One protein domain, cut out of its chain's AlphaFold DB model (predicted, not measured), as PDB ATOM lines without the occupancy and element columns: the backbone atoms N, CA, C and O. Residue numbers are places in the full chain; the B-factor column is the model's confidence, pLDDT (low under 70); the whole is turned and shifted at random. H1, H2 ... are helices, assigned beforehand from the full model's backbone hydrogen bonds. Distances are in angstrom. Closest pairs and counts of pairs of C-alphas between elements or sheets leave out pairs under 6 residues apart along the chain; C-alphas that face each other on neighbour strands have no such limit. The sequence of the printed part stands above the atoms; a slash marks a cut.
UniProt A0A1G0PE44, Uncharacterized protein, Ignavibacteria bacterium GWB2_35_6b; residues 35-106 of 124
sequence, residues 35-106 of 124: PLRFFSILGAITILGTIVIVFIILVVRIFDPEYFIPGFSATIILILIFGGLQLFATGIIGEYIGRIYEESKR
ATOM      1  N   PRO A  35      45.805  10.449  40.668       73.69
ATOM      2  CA  PRO A  35      46.387  10.055  39.384       73.69
ATOM      3  C   PRO A  35      45.422  10.319  38.227       73.69
ATOM      4  O   PRO A  35      45.799  10.906  37.217       73.69
ATOM      5  N   LEU A  36      44.148   9.971  38.412       76.25
ATOM      6  CA  LEU A  36      43.116  10.172  37.404       76.25
ATOM      7  C   LEU A  36      42.892  11.666  37.111       76.25
ATOM      8  O   LEU A  36      42.860  12.068  35.948       76.25
ATOM      9  N   ARG A  37      42.809  12.509  38.153       78.81
ATOM     10  CA  ARG A  37      42.657  13.969  38.002       78.81
ATOM     11  C   ARG A  37      43.857  14.628  37.326       78.81
ATOM     12  O   ARG A  37      43.660  15.525  36.509       78.81
ATOM     13  N   PHE A  38      45.078  14.199  37.644       79.88
ATOM     14  CA  PHE A  38      46.292  14.718  37.014       79.88
ATOM     15  C   PHE A  38      46.247  14.536  35.489       79.88
ATOM     16  O   PHE A  38      46.548  15.471  34.747       79.88
ATOM     17  N   PHE A  39      45.761  13.385  35.011       74.00
ATOM     18  CA  PHE A  39      45.609  13.143  33.574       74.00
ATOM     19  C   PHE A  39      44.460  13.902  32.934       74.00
ATOM     20  O   PHE A  39      44.608  14.361  31.805       74.00
ATOM     21  N   SER A  40      43.349  14.108  33.643       75.19
ATOM     22  CA  SER A  40      42.293  15.000  33.150       75.19
ATOM     23  C   SER A  40      42.816  16.426  32.933       75.19
ATOM     24  O   SER A  40      42.487  17.054  31.927       75.19
ATOM     25  N   ILE A  41      43.677  16.919  33.832       82.56
ATOM     26  CA  ILE A  41      44.308  18.241  33.710       82.56
ATOM     27  C   ILE A  41      45.316  18.261  32.555       82.56
ATOM     28  O   ILE A  41      45.279  19.184  31.742       82.56
ATOM     29  N   LEU A  42      46.172  17.241  32.428       81.38
ATOM     30  CA  LEU A  42      47.083  17.122  31.281       81.38
ATOM     31  C   LEU A  42      46.319  17.093  29.953       81.38
ATOM     32  O   LEU A  42      46.682  17.816  29.029       81.38
ATOM     33  N   GLY A  43      45.224  16.335  29.879       77.56
ATOM     34  CA  GLY A  43      44.328  16.318  28.726       77.56
ATOM     35  C   GLY A  43      43.781  17.709  28.400       77.56
ATOM     36  O   GLY A  43      43.895  18.167  27.263       77.56
ATOM     37  N   ALA A  44      43.282  18.435  29.402       76.81
ATOM     38  CA  ALA A  44      42.797  19.803  29.217       76.81
ATOM     39  C   ALA A  44      43.891  20.755  28.692       76.81
ATOM     40  O   ALA A  44      43.635  21.541  27.778       76.81
ATOM     41  N   ILE A  45      45.122  20.645  29.204       83.12
ATOM     42  CA  ILE A  45      46.273  21.434  28.736       83.12
ATOM     43  C   ILE A  45      46.609  21.093  27.279       83.12
ATOM     44  O   ILE A  45      46.837  21.998  26.479       83.12
ATOM     45  N   THR A  46      46.597  19.811  26.901       77.88
ATOM     46  CA  THR A  46      46.867  19.402  25.511       77.88
ATOM     47  C   THR A  46      45.798  19.888  24.533       77.88
ATOM     48  O   THR A  46      46.134  20.292  23.419       77.88
ATOM     49  N   ILE A  47      44.528  19.942  24.947       75.19
ATOM     50  CA  ILE A  47      43.443  20.512  24.135       75.19
ATOM     51  C   ILE A  47      43.670  22.015  23.933       75.19
ATOM     52  O   ILE A  47      43.626  22.496  22.802       75.19
ATOM     53  N   LEU A  48      43.984  22.746  25.007       77.88
ATOM     54  CA  LEU A  48      44.320  24.173  24.945       77.88
ATOM     55  C   LEU A  48      45.518  24.443  24.025       77.88
ATOM     56  O   LEU A  48      45.437  25.299  23.146       77.88
ATOM     57  N   GLY A  49      46.602  23.678  24.171       80.50
ATOM     58  CA  GLY A  49      47.778  23.784  23.305       80.50
ATOM     59  C   GLY A  49      47.456  23.505  21.834       80.50
ATOM     60  O   GLY A  49      47.957  24.193  20.947       80.50
ATOM     61  N   THR A  50      46.554  22.558  21.568       75.25
ATOM     62  CA  THR A  50      46.100  22.237  20.207       75.25
ATOM     63  C   THR A  50      45.329  23.391  19.577       75.25
ATOM     64  O   THR A  50      45.593  23.734  18.427       75.25
ATOM     65  N   ILE A  51      44.433  24.039  20.327       74.19
ATOM     66  CA  ILE A  51      43.692  25.219  19.851       74.19
ATOM     67  C   ILE A  51      44.665  26.338  19.456       74.19
ATOM     68  O   ILE A  51      44.508  26.942  18.395       74.19
ATOM     69  N   VAL A  52      45.704  26.574  20.265       81.38
ATOM     70  CA  VAL A  52      46.740  27.580  19.976       81.38
ATOM     71  C   VAL A  52      47.518  27.234  18.706       81.38
ATOM     72  O   VAL A  52      47.684  28.090  17.840       81.38
ATOM     73  N   ILE A  53      47.956  25.982  18.553       75.88
ATOM     74  CA  ILE A  53      48.693  25.528  17.362       75.88
ATOM     75  C   ILE A  53      47.835  25.664  16.099       75.88
ATOM     76  O   ILE A  53      48.313  26.179  15.089       75.88
ATOM     77  N   VAL A  54      46.563  25.260  16.151       72.25
ATOM     78  CA  VAL A  54      45.623  25.403  15.027       72.25
ATOM     79  C   VAL A  54      45.426  26.872  14.657       72.25
ATOM     80  O   VAL A  54      45.443  27.210  13.473       72.25
ATOM     81  N   PHE A  55      45.287  27.755  15.649       77.06
ATOM     82  CA  PHE A  55      45.161  29.192  15.412       77.06
ATOM     83  C   PHE A  55      46.408  29.774  14.733       77.06
ATOM     84  O   PHE A  55      46.285  30.487  13.740       77.06
ATOM     85  N   ILE A  56      47.608  29.417  15.203       80.31
ATOM     86  CA  ILE A  56      48.876  29.846  14.588       80.31
ATOM     87  C   ILE A  56      48.958  29.373  13.132       80.31
ATOM     88  O   ILE A  56      49.288  30.165  12.252       80.31
ATOM     89  N   ILE A  57      48.609  28.111  12.859       73.94
ATOM     90  CA  ILE A  57      48.604  27.560  11.498       73.94
ATOM     91  C   ILE A  57      47.631  28.332  10.595       73.94
ATOM     92  O   ILE A  57      47.983  28.650   9.461       73.94
ATOM     93  N   LEU A  58      46.432  28.665  11.085       72.69
ATOM     94  CA  LEU A  58      45.452  29.458  10.335       72.69
ATOM     95  C   LEU A  58      45.964  30.865  10.017       72.69
ATOM     96  O   LEU A  58      45.799  31.328   8.891       72.69
ATOM     97  N   VAL A  59      46.601  31.533  10.979       82.00
ATOM     98  CA  VAL A  59      47.172  32.872  10.777       82.00
ATOM     99  C   VAL A  59      48.281  32.823   9.726       82.00
ATOM    100  O   VAL A  59      48.221  33.559   8.745       82.00
ATOM    101  N   VAL A  60      49.246  31.910   9.865       78.00
ATOM    102  CA  VAL A  60      50.347  31.761   8.896       78.00
ATOM    103  C   VAL A  60      49.812  31.443   7.496       78.00
ATOM    104  O   VAL A  60      50.256  32.038   6.521       78.00
ATOM    105  N   ARG A  61      48.787  30.585   7.387       71.00
ATOM    106  CA  ARG A  61      48.124  30.250   6.114       71.00
ATOM    107  C   ARG A  61      47.515  31.470   5.410       71.00
ATOM    108  O   ARG A  61      47.466  31.479   4.183       71.00
ATOM    109  N   ILE A  62      47.003  32.446   6.162       79.25
ATOM    110  CA  ILE A  62      46.338  33.641   5.618       79.25
ATOM    111  C   ILE A  62      47.359  34.698   5.189       79.25
ATOM    112  O   ILE A  62      47.182  35.314   4.141       79.25
ATOM    113  N   PHE A  63      48.402  34.919   5.993       81.25
ATOM    114  CA  PHE A  63      49.363  36.002   5.763       81.25
ATOM    115  C   PHE A  63      50.559  35.601   4.896       81.25
ATOM    116  O   PHE A  63      51.171  36.479   4.299       81.25
ATOM    117  N   ASP A  64      50.863  34.307   4.793       74.12
ATOM    118  CA  ASP A  64      52.040  33.810   4.079       74.12
ATOM    119  C   ASP A  64      51.711  32.512   3.301       74.12
ATOM    120  O   ASP A  64      52.129  31.406   3.661       74.12
ATOM    121  N   PRO A  65      50.901  32.605   2.224       65.81
ATOM    122  CA  PRO A  65      50.410  31.435   1.491       65.81
ATOM    123  C   PRO A  65      51.507  30.659   0.740       65.81
ATOM    124  O   PRO A  65      51.302  29.487   0.420       65.81
ATOM    125  N   GLU A  66      52.666  31.279   0.488       67.19
ATOM    126  CA  GLU A  66      53.844  30.644  -0.125       67.19
ATOM    127  C   GLU A  66      54.752  29.929   0.889       67.19
ATOM    128  O   GLU A  66      55.677  29.225   0.478       67.19
ATOM    129  N   TYR A  67      54.487  30.050   2.200       60.72
ATOM    130  CA  TYR A  67      55.252  29.369   3.248       60.72
ATOM    131  C   TYR A  67      54.930  27.866   3.242       60.72
ATOM    132  O   TYR A  67      54.143  27.334   4.029       60.72
ATOM    133  N   PHE A  68      55.516  27.168   2.274       62.34
ATOM    134  CA  PHE A  68      55.333  25.748   2.049       62.34
ATOM    135  C   PHE A  68      56.408  24.961   2.798       62.34
ATOM    136  O   PHE A  68      57.549  24.854   2.356       62.34
ATOM    137  N   ILE A  69      56.023  24.351   3.921       60.38
ATOM    138  CA  ILE A  69      56.721  23.195   4.495       60.38
ATOM    139  C   ILE A  69      55.658  22.131   4.813       60.38
ATOM    140  O   ILE A  69      54.594  22.478   5.336       60.38
ATOM    141  N   PRO A  70      55.882  20.841   4.486       65.69
ATOM    142  CA  PRO A  70      54.848  19.821   4.575       65.69
ATOM    143  C   PRO A  70      54.403  19.642   6.025       65.69
ATOM    144  O   PRO A  70      55.212  19.334   6.899       65.69
ATOM    145  N   GLY A  71      53.093  19.726   6.267       68.50
ATOM    146  CA  GLY A  71      52.474  19.474   7.574       68.50
ATOM    147  C   GLY A  71      52.704  18.062   8.126       68.50
ATOM    148  O   GLY A  71      52.227  17.752   9.204       68.50
ATOM    149  N   PHE A  72      53.449  17.203   7.429       68.19
ATOM    150  CA  PHE A  72      53.781  15.842   7.832       68.19
ATOM    151  C   PHE A  72      54.468  15.778   9.202       68.19
ATOM    152  O   PHE A  72      54.038  15.006  10.053       68.19
ATOM    153  N   SER A  73      55.471  16.625   9.459       61.19
ATOM    154  CA  SER A  73      56.172  16.630  10.751       61.19
ATOM    155  C   SER A  73      55.263  17.092  11.892       61.19
ATOM    156  O   SER A  73      55.216  16.443  12.931       61.19
ATOM    157  N   ALA A  74      54.483  18.158  11.684       74.19
ATOM    158  CA  ALA A  74      53.520  18.642  12.676       74.19
ATOM    159  C   ALA A  74      52.415  17.605  12.945       74.19
ATOM    160  O   ALA A  74      52.085  17.333  14.096       74.19
ATOM    161  N   THR A  75      51.897  16.966  11.895       79.19
ATOM    162  CA  THR A  75      50.859  15.936  11.993       79.19
ATOM    163  C   THR A  75      51.375  14.674  12.681       79.19
ATOM    164  O   THR A  75      50.684  14.150  13.548       79.19
ATOM    165  N   ILE A  76      52.590  14.203  12.379       72.31
ATOM    166  CA  ILE A  76      53.197  13.058  13.081       72.31
ATOM    167  C   ILE A  76      53.403  13.372  14.558       72.31
ATOM    168  O   ILE A  76      53.071  12.543  15.402       72.31
ATOM    169  N   ILE A  77      53.919  14.559  14.882       69.12
ATOM    170  CA  ILE A  77      54.125  14.972  16.273       69.12
ATOM    171  C   ILE A  77      52.784  15.021  17.013       69.12
ATOM    172  O   ILE A  77      52.683  14.478  18.110       69.12
ATOM    173  N   LEU A  78      51.739  15.591  16.405       80.31
ATOM    174  CA  LEU A  78      50.396  15.600  16.985       80.31
ATOM    175  C   LEU A  78      49.856  14.177  17.174       80.31
ATOM    176  O   LEU A  78      49.404  13.851  18.267       80.31
ATOM    177  N   ILE A  79      49.955  13.307  16.166       84.62
ATOM    178  CA  ILE A  79      49.502  11.910  16.261       84.62
ATOM    179  C   ILE A  79      50.244  11.164  17.375       84.62
ATOM    180  O   ILE A  79      49.611  10.438  18.137       84.62
ATOM    181  N   LEU A  80      51.559  11.346  17.510       74.75
ATOM    182  CA  LEU A  80      52.344  10.707  18.569       74.75
ATOM    183  C   LEU A  80      51.989  11.252  19.958       74.75
ATOM    184  O   LEU A  80      51.894  10.467  20.900       74.75
ATOM    185  N   ILE A  81      51.748  12.560  20.096       75.56
ATOM    186  CA  ILE A  81      51.323  13.175  21.363       75.56
ATOM    187  C   ILE A  81      49.933  12.677  21.763       75.56
ATOM    188  O   ILE A  81      49.754  12.190  22.880       75.56
ATOM    189  N   PHE A  82      48.955  12.756  20.858       82.00
ATOM    190  CA  PHE A  82      47.595  12.295  21.126       82.00
ATOM    191  C   PHE A  82      47.537  10.778  21.327       82.00
ATOM    192  O   PHE A  82      46.889  10.314  22.260       82.00
ATOM    193  N   GLY A  83      48.272  10.008  20.523       82.44
ATOM    194  CA  GLY A  83      48.377   8.557  20.657       82.44
ATOM    195  C   GLY A  83      49.038   8.135  21.969       82.44
ATOM    196  O   GLY A  83      48.519   7.265  22.664       82.44
ATOM    197  N   GLY A  84      50.134   8.792  22.359       76.81
ATOM    198  CA  GLY A  84      50.797   8.563  23.641       76.81
ATOM    199  C   GLY A  84      49.896   8.902  24.829       76.81
ATOM    200  O   GLY A  84      49.751   8.086  25.739       76.81
ATOM    201  N   LEU A  85      49.224  10.057  24.791       80.75
ATOM    202  CA  LEU A  85      48.268  10.465  25.823       80.75
ATOM    203  C   LEU A  85      47.097   9.479  25.931       80.75
ATOM    204  O   LEU A  85      46.697   9.119  27.036       80.75
ATOM    205  N   GLN A  86      46.570   9.012  24.799       84.00
ATOM    206  CA  GLN A  86      45.437   8.094  24.761       84.00
ATOM    207  C   GLN A  86      45.806   6.692  25.262       84.00
ATOM    208  O   GLN A  86      45.063   6.122  26.066       84.00
ATOM    209  N   LEU A  87      46.959   6.149  24.855       81.00
ATOM    210  CA  LEU A  87      47.475   4.879  25.379       81.00
ATOM    211  C   LEU A  87      47.721   4.962  26.885       81.00
ATOM    212  O   LEU A  87      47.364   4.048  27.627       81.00
ATOM    213  N   PHE A  88      48.273   6.079  27.347       75.69
ATOM    214  CA  PHE A  88      48.553   6.283  28.759       75.69
ATOM    215  C   PHE A  88      47.279   6.426  29.601       75.69
ATOM    216  O   PHE A  88      47.139   5.748  30.620       75.69
ATOM    217  N   ALA A  89      46.305   7.216  29.139       81.44
ATOM    218  CA  ALA A  89      44.991   7.315  29.772       81.44
ATOM    219  C   ALA A  89      44.287   5.947  29.832       81.44
ATOM    220  O   ALA A  89      43.731   5.578  30.866       81.44
ATOM    221  N   THR A  90      44.371   5.164  28.752       84.81
ATOM    222  CA  THR A  90      43.803   3.808  28.694       84.81
ATOM    223  C   THR A  90      44.499   2.858  29.670       84.81
ATOM    224  O   THR A  90      43.822   2.080  30.335       84.81
ATOM    225  N   GLY A  91      45.826   2.944  29.817       82.50
ATOM    226  CA  GLY A  91      46.578   2.153  30.796       82.50
ATOM    227  C   GLY A  91      46.121   2.401  32.234       82.50
ATOM    228  O   GLY A  91      45.884   1.452  32.980       82.50
ATOM    229  N   ILE A  92      45.900   3.668  32.598       79.25
ATOM    230  CA  ILE A  92      45.387   4.041  33.923       79.25
ATOM    231  C   ILE A  92      43.964   3.526  34.122       79.25
ATOM    232  O   ILE A  92      43.682   2.894  35.138       79.25
ATOM    233  N   ILE A  93      43.071   3.745  33.152       86.06
ATOM    234  CA  ILE A  93      41.706   3.202  33.209       86.06
ATOM    235  C   ILE A  93      41.749   1.677  33.386       86.06
ATOM    236  O   ILE A  93      41.009   1.146  34.210       86.06
ATOM    237  N   GLY A  94      42.649   0.984  32.685       87.00
ATOM    238  CA  GLY A  94      42.880  -0.451  32.835       87.00
ATOM    239  C   GLY A  94      43.276  -0.857  34.257       87.00
ATOM    240  O   GLY A  94      42.752  -1.846  34.767       87.00
ATOM    241  N   GLU A  95      44.130  -0.081  34.931       83.00
ATOM    242  CA  GLU A  95      44.507  -0.344  36.326       83.00
ATOM    243  C   GLU A  95      43.316  -0.191  37.286       83.00
ATOM    244  O   GLU A  95      43.079  -1.066  38.123       83.00
ATOM    245  N   TYR A  96      42.508   0.862  37.130       85.69
ATOM    246  CA  TYR A  96      41.295   1.041  37.939       85.69
ATOM    247  C   TYR A  96      40.240  -0.034  37.648       85.69
ATOM    248  O   TYR A  96      39.658  -0.582  38.586       85.69
ATOM    249  N   ILE A  97      40.015  -0.391  36.377       89.00
ATOM    250  CA  ILE A  97      39.108  -1.486  35.997       89.00
ATOM    251  C   ILE A  97      39.592  -2.811  36.591       89.00
ATOM    252  O   ILE A  97      38.776  -3.571  37.106       89.00
ATOM    253  N   GLY A  98      40.900  -3.080  36.575       86.06
ATOM    254  CA  GLY A  98      41.482  -4.266  37.201       86.06
ATOM    255  C   GLY A  98      41.173  -4.345  38.697       86.06
ATOM    256  O   GLY A  98      40.733  -5.388  39.178       86.06
ATOM    257  N   ARG A  99      41.308  -3.228  39.424       83.69
ATOM    258  CA  ARG A  99      40.961  -3.149  40.856       83.69
ATOM    259  C   ARG A  99      39.462  -3.360  41.097       83.69
ATOM    260  O   ARG A  99      39.093  -4.144  41.966       83.69
ATOM    261  N   ILE A 100      38.603  -2.737  40.286       87.75
ATOM    262  CA  ILE A 100      37.143  -2.942  40.350       87.75
ATOM    263  C   ILE A 100      36.788  -4.411  40.083       87.75
ATOM    264  O   ILE A 100      35.913  -4.971  40.741       87.75
ATOM    265  N   TYR A 101      37.465  -5.052  39.131       88.94
ATOM    266  CA  TYR A 101      37.246  -6.456  38.803       88.94
ATOM    267  C   TYR A 101      37.653  -7.394  39.947       88.94
ATOM    268  O   TYR A 101      36.904  -8.322  40.256       88.94
ATOM    269  N   GLU A 102      38.790  -7.150  40.606       86.12
ATOM    270  CA  GLU A 102      39.192  -7.910  41.800       86.12
ATOM    271  C   GLU A 102      38.186  -7.751  42.950       86.12
ATOM    272  O   GLU A 102      37.797  -8.750  43.557       86.12
ATOM    273  N   GLU A 103      37.671  -6.542  43.179       85.94
ATOM    274  CA  GLU A 103      36.631  -6.293  44.188       85.94
ATOM    275  C   GLU A 103      35.316  -7.015  43.830       85.94
ATOM    276  O   GLU A 103      34.684  -7.685  44.653       85.94
ATOM    277  N   SER A 104      34.920  -6.961  42.555       91.81
ATOM    278  CA  SER A 104      33.691  -7.593  42.067       91.81
ATOM    279  C   SER A 104      33.747  -9.122  42.080       91.81
ATOM    280  O   SER A 104      32.688  -9.758  42.092       91.81
ATOM    281  N   LYS A 105      34.936  -9.738  42.075       88.69
ATOM    282  CA  LYS A 105      35.086 -11.201  42.126       88.69
ATOM    283  C   LYS A 105      34.580 -11.813  43.432       88.69
ATOM    284  O   LYS A 105      34.346 -13.021  43.445       88.69
ATOM    285  N   ARG A 106      34.443 -11.027  44.514       84.50
ATOM    286  CA  ARG A 106      34.014 -11.497  45.849       84.50
ATOM    287  C   ARG A 106      34.769 -12.754  46.315       84.50
ATOM    288  O   ARG A 106      34.191 -13.629  46.961       84.50
TER     289      ARG A 106
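AT A GLANCE: This is residues 35 to 106 of the 124 residues of an uncharacterized protein of Ignavibacteria bacterium GWB2_35_6b (UniProt A0A1G0PE44). A long, thin and loose helical hairpin: H2, the longest helix, runs back beside H1, the two coming together near residues 36 to 43 and 85 to 92 and gaping toward their link. Residues 58 to 70 stick out at the link end and 97 to 106 at the other. The printed part has 72 residues with two named helices, H1 then H2, and no named strand; the class is all helix. It is extended, with a radius of gyration of the C-alphas of 18.3 A, a rod spanning 65 by 20 by 12 A.

HOW THE PARTS SIT: H2, residues 72 to 104, and H1, residues 35 to 63, form a helical hairpin. They only just touch, with 3 pairs of C-alphas within 8 A; the closest C-alphas are those of Phe 39 and Ala 89, 7.0 A apart. H1 touches with residues 36 to 43 alone, H2 with 85 to 92 alone. They run opposite ways at a shallow tilt of 18 degrees. Every O i to N i+4 pair is within hydrogen-bond range in H1 and H2.

IN THESE COORDINATES: H2 is 46.1 A long, ending at C-alpha 104 (33.691, -7.593, 42.067). H1 is 42.6 A long, beginning at C-alpha 35 (46.387, 10.055, 39.384).

THE WHOLE: The C-alphas farthest apart, of Glu 66 and Arg 106, are 65.4 A apart. The printed part has no cut; the 8-residue link is short. Residues 65 to 73 and 77 have pLDDT under 70.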